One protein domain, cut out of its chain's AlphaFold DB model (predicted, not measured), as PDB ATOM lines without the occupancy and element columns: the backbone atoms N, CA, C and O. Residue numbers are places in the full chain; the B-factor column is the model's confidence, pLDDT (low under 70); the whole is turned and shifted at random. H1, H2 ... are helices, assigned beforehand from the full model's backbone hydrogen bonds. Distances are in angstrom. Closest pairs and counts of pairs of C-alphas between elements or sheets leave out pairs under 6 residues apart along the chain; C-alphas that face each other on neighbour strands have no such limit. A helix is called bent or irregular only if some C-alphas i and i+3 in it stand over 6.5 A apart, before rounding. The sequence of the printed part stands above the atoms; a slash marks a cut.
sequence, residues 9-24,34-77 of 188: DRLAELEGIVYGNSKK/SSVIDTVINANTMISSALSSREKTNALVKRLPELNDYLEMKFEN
ATOM      1  N   ASP A   9    -123.125  32.787  71.221       83.56
ATOM      2  CA  ASP A   9    -123.913  33.555  70.247       83.56
ATOM      3  C   ASP A   9    -123.251  34.905  69.918       83.56
ATOM      4  O   ASP A   9    -123.062  35.255  68.751       83.56
ATOM      5  N   ARG A  10    -122.808  35.648  70.942       83.56
ATOM      6  CA  ARG A  10    -122.084  36.918  70.750       83.56
ATOM      7  C   ARG A  10    -120.741  36.731  70.055       83.56
ATOM      8  O   ARG A  10    -120.331  37.589  69.275       83.56
ATOM      9  N   LEU A  11    -120.040  35.640  70.352       80.94
ATOM     10  CA  LEU A  11    -118.780  35.314  69.694       80.94
ATOM     11  C   LEU A  11    -119.018  35.011  68.211       80.94
ATOM     12  O   LEU A  11    -118.293  35.532  67.370       80.94
ATOM     13  N   ALA A  12    -120.069  34.257  67.882       79.50
ATOM     14  CA  ALA A  12    -120.448  33.975  66.503       79.50
ATOM     15  C   ALA A  12    -120.829  35.249  65.725       79.50
ATOM     16  O   ALA A  12    -120.434  35.395  64.567       79.50
ATOM     17  N   GLU A  13    -121.537  36.191  66.358       82.31
ATOM     18  CA  GLU A  13    -121.838  37.505  65.773       82.31
ATOM     19  C   GLU A  13    -120.564  38.325  65.514       82.31
ATOM     20  O   GLU A  13    -120.375  38.850  64.414       82.31
ATOM     21  N   LEU A  14    -119.657  38.404  66.494       79.38
ATOM     22  CA  LEU A  14    -118.389  39.132  66.359       79.38
ATOM     23  C   LEU A  14    -117.479  38.517  65.289       79.38
ATOM     24  O   LEU A  14    -116.903  39.246  64.481       79.38
ATOM     25  N   GLU A  15    -117.378  37.189  65.237       77.75
ATOM     26  CA  GLU A  15    -116.648  36.476  64.186       77.75
ATOM     27  C   GLU A  15    -117.239  36.758  62.801       77.75
ATOM     28  O   GLU A  15    -116.488  36.986  61.849       77.75
ATOM     29  N   GLY A  16    -118.571  36.799  62.694       77.38
ATOM     30  CA  GLY A  16    -119.275  37.140  61.460       77.38
ATOM     31  C   GLY A  16    -119.009  38.572  60.992       77.38
ATOM     32  O   GLY A  16    -118.862  38.806  59.796       77.38
ATOM     33  N   ILE A  17    -118.887  39.529  61.914       75.81
ATOM     34  CA  ILE A  17    -118.588  40.931  61.586       75.81
ATOM     35  C   ILE A  17    -117.126  41.107  61.153       75.81
ATOM     36  O   ILE A  17    -116.850  41.837  60.203       75.81
ATOM     37  N   VAL A  18    -116.185  40.456  61.843       73.50
ATOM     38  CA  VAL A  18    -114.742  40.667  61.633       73.50
ATOM     39  C   VAL A  18    -114.212  39.891  60.427       73.50
ATOM     40  O   VAL A  18    -113.451  40.441  59.634       73.50
ATOM     41  N   TYR A  19    -114.612  38.627  60.269       70.50
ATOM     42  CA  TYR A  19    -114.121  37.759  59.193       70.50
ATOM     43  C   TYR A  19    -115.110  37.633  58.021       70.50
ATOM     44  O   TYR A  19    -114.735  37.168  56.938       70.50
ATOM     45  N   GLY A  20    -116.359  38.092  58.177       69.25
ATOM     46  CA  GLY A  20    -117.387  38.001  57.138       69.25
ATOM     47  C   GLY A  20    -117.711  36.549  56.759       69.25
ATOM     48  O   GLY A  20    -117.593  35.631  57.565       69.25
ATOM     49  N   ASN A  21    -118.057  36.323  55.487       60.72
ATOM     50  CA  ASN A  21    -118.216  34.980  54.899       60.72
ATOM     51  C   ASN A  21    -116.875  34.265  54.612       60.72
ATOM     52  O   ASN A  21    -116.860  33.210  53.971       60.72
ATOM     53  N   SER A  22    -115.747  34.846  55.017       58.44
ATOM     54  CA  SER A  22    -114.416  34.267  54.822       58.44
ATOM     55  C   SER A  22    -114.171  33.169  55.860       58.44
ATOM     56  O   SER A  22    -114.743  33.198  56.948       58.44
ATOM     57  N   LYS A  23    -113.337  32.172  55.527       58.28
ATOM     58  CA  LYS A  23    -113.024  31.044  56.421       58.28
ATOM     59  C   LYS A  23    -112.639  31.543  57.819       58.28
ATOM     60  O   LYS A  23    -111.698  32.323  57.948       58.28
ATOM     61  N   LYS A  24    -113.349  31.051  58.840       61.38
ATOM     62  CA  LYS A  24    -112.966  31.220  60.245       61.38
ATOM     63  C   LYS A  24    -111.539  30.683  60.417       61.38
ATOM     64  O   LYS A  24    -111.311  29.543  60.001       61.38
ATOM     65  N   SER A  34    -102.246  40.908  57.284       60.19
ATOM     66  CA  SER A  34    -102.708  42.257  57.610       60.19
ATOM     67  C   SER A  34    -103.712  42.200  58.754       60.19
ATOM     68  O   SER A  34    -104.798  41.633  58.596       60.19
ATOM     69  N   SER A  35    -103.385  42.822  59.887       69.25
ATOM     70  CA  SER A  35    -104.347  43.003  60.969       69.25
ATOM     71  C   SER A  35    -105.544  43.807  60.456       69.25
ATOM     72  O   SER A  35    -105.377  44.768  59.703       69.25
ATOM     73  N   VAL A  36    -106.759  43.463  60.889       71.12
ATOM     74  CA  VAL A  36    -107.973  44.261  60.611       71.12
ATOM     75  C   VAL A  36    -107.781  45.713  61.065       71.12
ATOM     76  O   VAL A  36    -108.307  46.647  60.470       71.12
ATOM     77  N   ILE A  37    -106.952  45.920  62.088       75.75
ATOM     78  CA  ILE A  37    -106.562  47.245  62.564       75.75
ATOM     79  C   ILE A  37    -105.766  47.995  61.487       75.75
ATOM     80  O   ILE A  37    -106.067  49.151  61.205       75.75
ATOM     81  N   ASP A  38    -104.808  47.340  60.830       78.25
ATOM     82  CA  ASP A  38    -103.971  47.960  59.799       78.25
ATOM     83  C   ASP A  38    -104.780  48.279  58.538       78.25
ATOM     84  O   ASP A  38    -104.594  49.333  57.928       78.25
ATOM     85  N   THR A  39    -105.725  47.413  58.157       77.31
ATOM     86  CA  THR A  39    -106.614  47.673  57.015       77.31
ATOM     87  C   THR A  39    -107.574  48.825  57.297       77.31
ATOM     88  O   THR A  39    -107.767  49.680  56.431       77.31
ATOM     89  N   VAL A  40    -108.110  48.920  58.518       79.38
ATOM     90  CA  VAL A  40    -108.955  50.042  58.954       79.38
ATOM     91  C   VAL A  40    -108.155  51.343  59.044       79.38
ATOM     92  O   VAL A  40    -108.639  52.383  58.601       79.38
ATOM     93  N   ILE A  41    -106.918  51.313  59.548       82.50
ATOM     94  CA  ILE A  41    -106.034  52.488  59.589       82.50
ATOM     95  C   ILE A  41    -105.675  52.943  58.169       82.50
ATOM     96  O   ILE A  41    -105.738  54.139  57.873       82.50
ATOM     97  N   ASN A  42    -105.362  52.017  57.262       82.19
ATOM     98  CA  ASN A  42    -105.090  52.331  55.859       82.19
ATOM     99  C   ASN A  42    -106.328  52.903  55.152       82.19
ATOM    100  O   ASN A  42    -106.230  53.898  54.435       82.19
ATOM    101  N   ALA A  43    -107.513  52.346  55.401       79.69
ATOM    102  CA  ALA A  43    -108.760  52.896  54.880       79.69
ATOM    103  C   ALA A  43    -109.032  54.303  55.438       79.69
ATOM    104  O   ALA A  43    -109.358  55.214  54.680       79.69
ATOM    105  N   ASN A  44    -108.838  54.516  56.741       81.56
ATOM    106  CA  ASN A  44    -109.038  55.815  57.380       81.56
ATOM    107  C   ASN A  44    -108.042  56.866  56.866       81.56
ATOM    108  O   ASN A  44    -108.429  57.996  56.573       81.56
ATOM    109  N   THR A  45    -106.770  56.507  56.685       81.88
ATOM    110  CA  THR A  45    -105.765  57.411  56.107       81.88
ATOM    111  C   THR A  45    -106.082  57.741  54.650       81.88
ATOM    112  O   THR A  45    -106.069  58.916  54.297       81.88
ATOM    113  N   MET A  46    -106.490  56.767  53.827       79.75
ATOM    114  CA  MET A  46    -106.964  57.019  52.458       79.75
ATOM    115  C   MET A  46    -108.186  57.947  52.418       79.75
ATOM    116  O   MET A  46    -108.212  58.903  51.640       79.75
ATOM    117  N   ILE A  47    -109.182  57.697  53.270       79.56
ATOM    118  CA  ILE A  47    -110.396  58.517  53.383       79.56
ATOM    119  C   ILE A  47    -110.038  59.930  53.855       79.56
ATOM    120  O   ILE A  47    -110.486  60.908  53.260       79.56
ATOM    121  N   SER A  48    -109.177  60.060  54.862       75.81
ATOM    122  CA  SER A  48    -108.712  61.344  55.391       75.81
ATOM    123  C   SER A  48    -107.913  62.137  54.354       75.81
ATOM    124  O   SER A  48    -108.127  63.339  54.204       75.81
ATOM    125  N   SER A  49    -107.046  61.483  53.576       76.38
ATOM    126  CA  SER A  49    -106.315  62.112  52.469       76.38
ATOM    127  C   SER A  49    -107.251  62.557  51.341       76.38
ATOM    128  O   SER A  49    -107.109  63.670  50.831       76.38
ATOM    129  N   ALA A  50    -108.253  61.746  50.987       73.69
ATOM    130  CA  ALA A  50    -109.259  62.106  49.989       73.69
ATOM    131  C   ALA A  50    -110.149  63.275  50.456       73.69
ATOM    132  O   ALA A  50    -110.440  64.185  49.675       73.69
ATOM    133  N   LEU A  51    -110.537  63.296  51.734       71.44
ATOM    134  CA  LEU A  51    -111.345  64.355  52.344       71.44
ATOM    135  C   LEU A  51    -110.561  65.647  52.588       71.44
ATOM    136  O   LEU A  51    -111.141  66.726  52.505       71.44
ATOM    137  N   SER A  52    -109.248  65.567  52.822       68.19
ATOM    138  CA  SER A  52    -108.370  66.739  52.944       68.19
ATOM    139  C   SER A  52    -108.396  67.604  51.676       68.19
ATOM    140  O   SER A  52    -108.420  68.829  51.755       68.19
ATOM    141  N   SER A  53    -108.523  66.977  50.498       71.94
ATOM    142  CA  SER A  53    -108.685  67.691  49.220       71.94
ATOM    143  C   SER A  53    -110.072  68.333  49.021       71.94
ATOM    144  O   SER A  53    -110.263  69.120  48.093       71.94
ATOM    145  N   ARG A  54    -111.056  68.005  49.874       76.88
ATOM    146  CA  ARG A  54    -112.463  68.426  49.766       76.88
ATOM    147  C   ARG A  54    -112.960  69.022  51.080       76.88
ATOM    148  O   ARG A  54    -113.696  68.397  51.844       76.88
ATOM    149  N   GLU A  55    -112.624  70.287  51.289       73.50
ATOM    150  CA  GLU A  55    -112.909  71.045  52.514       73.50
ATOM    151  C   GLU A  55    -114.392  71.011  52.940       73.50
ATOM    152  O   GLU A  55    -114.702  70.808  54.112       73.50
ATOM    153  N   LYS A  56    -115.329  71.093  51.981       72.31
ATOM    154  CA  LYS A  56    -116.780  71.020  52.252       72.31
ATOM    155  C   LYS A  56    -117.232  69.659  52.787       72.31
ATOM    156  O   LYS A  56    -118.109  69.598  53.642       72.31
ATOM    157  N   THR A  57    -116.651  68.568  52.292       74.38
ATOM    158  CA  THR A  57    -116.992  67.209  52.738       74.38
ATOM    159  C   THR A  57    -116.355  66.915  54.095       74.38
ATOM    160  O   THR A  57    -116.997  66.320  54.952       74.38
ATOM    161  N   ASN A  58    -115.141  67.417  54.336       77.44
ATOM    162  CA  ASN A  58    -114.481  67.331  55.639       77.44
ATOM    163  C   ASN A  58    -115.273  68.073  56.735       77.44
ATOM    164  O   ASN A  58    -115.459  67.556  57.833       77.44
ATOM    165  N   ALA A  59    -115.817  69.255  56.425       77.75
ATOM    166  CA  ALA A  59    -116.696  69.985  57.341       77.75
ATOM    167  C   ALA A  59    -117.982  69.206  57.686       77.75
ATOM    168  O   ALA A  59    -118.446  69.267  58.821       77.75
ATOM    169  N   LEU A  60    -118.535  68.446  56.734       78.75
ATOM    170  CA  LEU A  60    -119.719  67.612  56.957       78.75
ATOM    171  C   LEU A  60    -119.403  66.391  57.837       78.75
ATOM    172  O   LEU A  60    -120.146  66.103  58.767       78.75
ATOM    173  N   VAL A  61    -118.273  65.717  57.594       80.06
ATOM    174  CA  VAL A  61    -117.816  64.572  58.405       80.06
ATOM    175  C   VAL A  61    -117.521  64.989  59.849       80.06
ATOM    176  O   VAL A  61    -117.832  64.250  60.774       80.06
ATOM    177  N   LYS A  62    -117.005  66.202  60.072       80.50
ATOM    178  CA  LYS A  62    -116.805  66.745  61.427       80.50
ATOM    179  C   LYS A  62    -118.105  67.023  62.184       80.50
ATOM    180  O   LYS A  62    -118.085  67.012  63.406       80.50
ATOM    181  N   ARG A  63    -119.214  67.250  61.473       81.62
ATOM    182  CA  ARG A  63    -120.550  67.461  62.055       81.62
ATOM    183  C   ARG A  63    -121.357  66.176  62.223       81.62
ATOM    184  O   ARG A  63    -122.429  66.220  62.811       81.62
ATOM    185  N   LEU A  64    -120.874  65.039  61.718       81.06
ATOM    186  CA  LEU A  64    -121.552  63.753  61.897       81.06
ATOM    187  C   LEU A  64    -121.701  63.350  63.375       81.06
ATOM    188  O   LEU A  64    -122.782  62.888  63.720       81.06
ATOM    189  N   PRO A  65    -120.685  63.526  64.245       80.81
ATOM    190  CA  PRO A  65    -120.827  63.261  65.676       80.81
ATOM    191  C   PRO A  65    -121.881  64.159  66.326       80.81
ATOM    192  O   PRO A  65    -122.754  63.653  67.009       80.81
ATOM    193  N   GLU A  66    -121.878  65.463  66.016       77.19
ATOM    194  CA  GLU A  66    -122.900  66.403  66.505       77.19
ATOM    195  C   GLU A  66    -124.304  65.983  66.042       77.19
ATOM    196  O   GLU A  66    -125.252  65.998  66.816       77.19
ATOM    197  N   LEU A  67    -124.451  65.559  64.783       79.75
ATOM    198  CA  LEU A  67    -125.719  65.057  64.255       79.75
ATOM    199  C   LEU A  67    -126.146  63.743  64.921       79.75
ATOM    200  O   LEU A  67    -127.335  63.546  65.155       79.75
ATOM    201  N   ASN A  68    -125.194  62.860  65.222       78.81
ATOM    202  CA  ASN A  68    -125.456  61.639  65.972       78.81
ATOM    203  C   ASN A  68    -125.902  61.960  67.400       78.81
ATOM    204  O   ASN A  68    -126.836  61.333  67.870       78.81
ATOM    205  N   ASP A  69    -125.332  62.983  68.035       73.69
ATOM    206  CA  ASP A  69    -125.759  63.458  69.355       73.69
ATOM    207  C   ASP A  69    -127.161  64.098  69.316       73.69
ATOM    208  O   ASP A  69    -127.924  63.960  70.264       73.69
ATOM    209  N   TYR A  70    -127.548  64.753  68.216       70.62
ATOM    210  CA  TYR A  70    -128.924  65.245  68.033       70.62
ATOM    211  C   TYR A  70    -129.934  64.126  67.725       70.62
ATOM    212  O   TYR A  70    -131.115  64.255  68.044       70.62
ATOM    213  N   LEU A  71    -129.493  63.044  67.075       71.38
ATOM    214  CA  LEU A  71    -130.320  61.871  66.758       71.38
ATOM    215  C   LEU A  71    -130.452  60.929  67.958       71.38
ATOM    216  O   LEU A  71    -131.526  60.379  68.205       71.38
ATOM    217  N   GLU A  72    -129.379  60.773  68.729       66.62
ATOM    218  CA  GLU A  72    -129.388  60.207  70.066       66.62
ATOM    219  C   GLU A  72    -129.994  61.245  71.008       66.62
ATOM    220  O   GLU A  72    -129.290  61.861  71.799       66.62
ATOM    221  N   MET A  73    -131.318  61.432  70.962       58.94
ATOM    222  CA  MET A  73    -132.064  62.081  72.044       58.94
ATOM    223  C   MET A  73    -131.877  61.276  73.346       58.94
ATOM    224  O   MET A  73    -132.792  60.626  73.850       58.94
ATOM    225  N   LYS A  74    -130.684  61.320  73.944       55.84
ATOM    226  CA  LYS A  74    -130.502  61.213  75.381       55.84
ATOM    227  C   LYS A  74    -131.152  62.461  75.915       55.84
ATOM    228  O   LYS A  74    -130.465  63.471  76.003       55.84
ATOM    229  N   PHE A  75    -132.469  62.362  76.136       51.47
ATOM    230  CA  PHE A  75    -133.310  63.298  76.872       51.47
ATOM    231  C   PHE A  75    -132.537  64.581  77.147       51.47
ATOM    232  O   PHE A  75    -131.856  64.686  78.175       51.47
ATOM    233  N   GLU A  76    -132.594  65.529  76.199       53.88
ATOM    234  CA  GLU A  76    -132.425  66.923  76.585       53.88
ATOM    235  C   GLU A  76    -133.199  67.046  77.886       53.88
ATOM    236  O   GLU A  76    -134.338  66.576  77.957       53.88
ATOM    237  N   ASN A  77    -132.521  67.510  78.936       55.16
ATOM    238  CA  ASN A  77    -133.160  67.833  80.190       55.16
ATOM    239  C   ASN A  77    -134.334  68.738  79.832       55.16
ATOM    240  O   ASN A  77    -134.176  69.950  79.704       55.16
TER     241      ASN A  77
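What this domain is: This is residues 9 to 24 and 34 to 77 of the 188 residues of an uncharacterized protein of Bracon brevicornis (UniProt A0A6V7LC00). Picture a flat, open U made of three helices: H2 is the base, H3 turns off one end of it at a corner and makes one arm, and the shorter H1 makes the other arm beyond the opposite end of H2. The middle between the two arms is empty, and the tail of residues 72 to 77 sticks out beyond the far end of H3. The printed part has 60 residues, with three named helices in the order H1, H2, H3 and no named strand; the class is all helix. The whole is extended, with a radius of gyration of the C-alphas of 16.9 A, and the C-alphas span 41 by 38 by 15 A.

How they stand to each other: Start at the first printed residue, where H1, residues 9 to 19, begins. Look next to H2, residues 36 to 52: it is close to H1 but not clearly touching, and the closest C-alphas, those of Val 18 and Val 36, are 7.7 A apart. These two helices run the same way at a steep tilt of 55 degrees. Go on to H3, residues 55 to 71, which only just touches H2, with 3 pairs of C-alphas within 8 A, and only at the corner by their tight link. H2 touches H3 with residues 51 to 52 alone, and H3 touches H2 with residues 57 to 58 alone; the closest C-alphas, those of Leu 51 and Asn 58, are 5.4 A apart. H2 and H3 run opposite ways at a steep tilt of 60 degrees. H1 and H3 are apart. In H1 and H2 every O i to N i+4 pair is within hydrogen-bond range; in H3 it is 11 of 13.

Where its parts are: Find C-alpha 9 at (-123.913, 33.555, 70.247); from there H1 runs 15.4 A to C-alpha 19. Find C-alpha 36 at (-107.973, 44.261, 60.611), where H2 begins; it runs 23.8 A to C-alpha 52. H3 spans 24.3 A from C-alpha 55 to C-alpha 71 at (-130.320, 61.871, 66.758). It has a kink of 38 degrees near residue 65, and it is irregular, but only just: C-alphas 62 and 65 are 6.8 A apart.

The domain as a whole: The two C-alphas farthest apart, those of Lys 23 and Asn 77, are 48.2 A apart. Between residues 24 and 34 you meet a cut: residues 25 to 33 are not printed, and C-alphas 24 and 34 are 15.3 A apart across it. The link from H1 to H2 lies across this cut. Residues 62 to 77, of which 62 to 71 belong to H3, stand free. The mean pLDDT of the printed part is 73.6; look for values under 70 at residues 20 to 24, 34 to 35, 52 and 72 to 77.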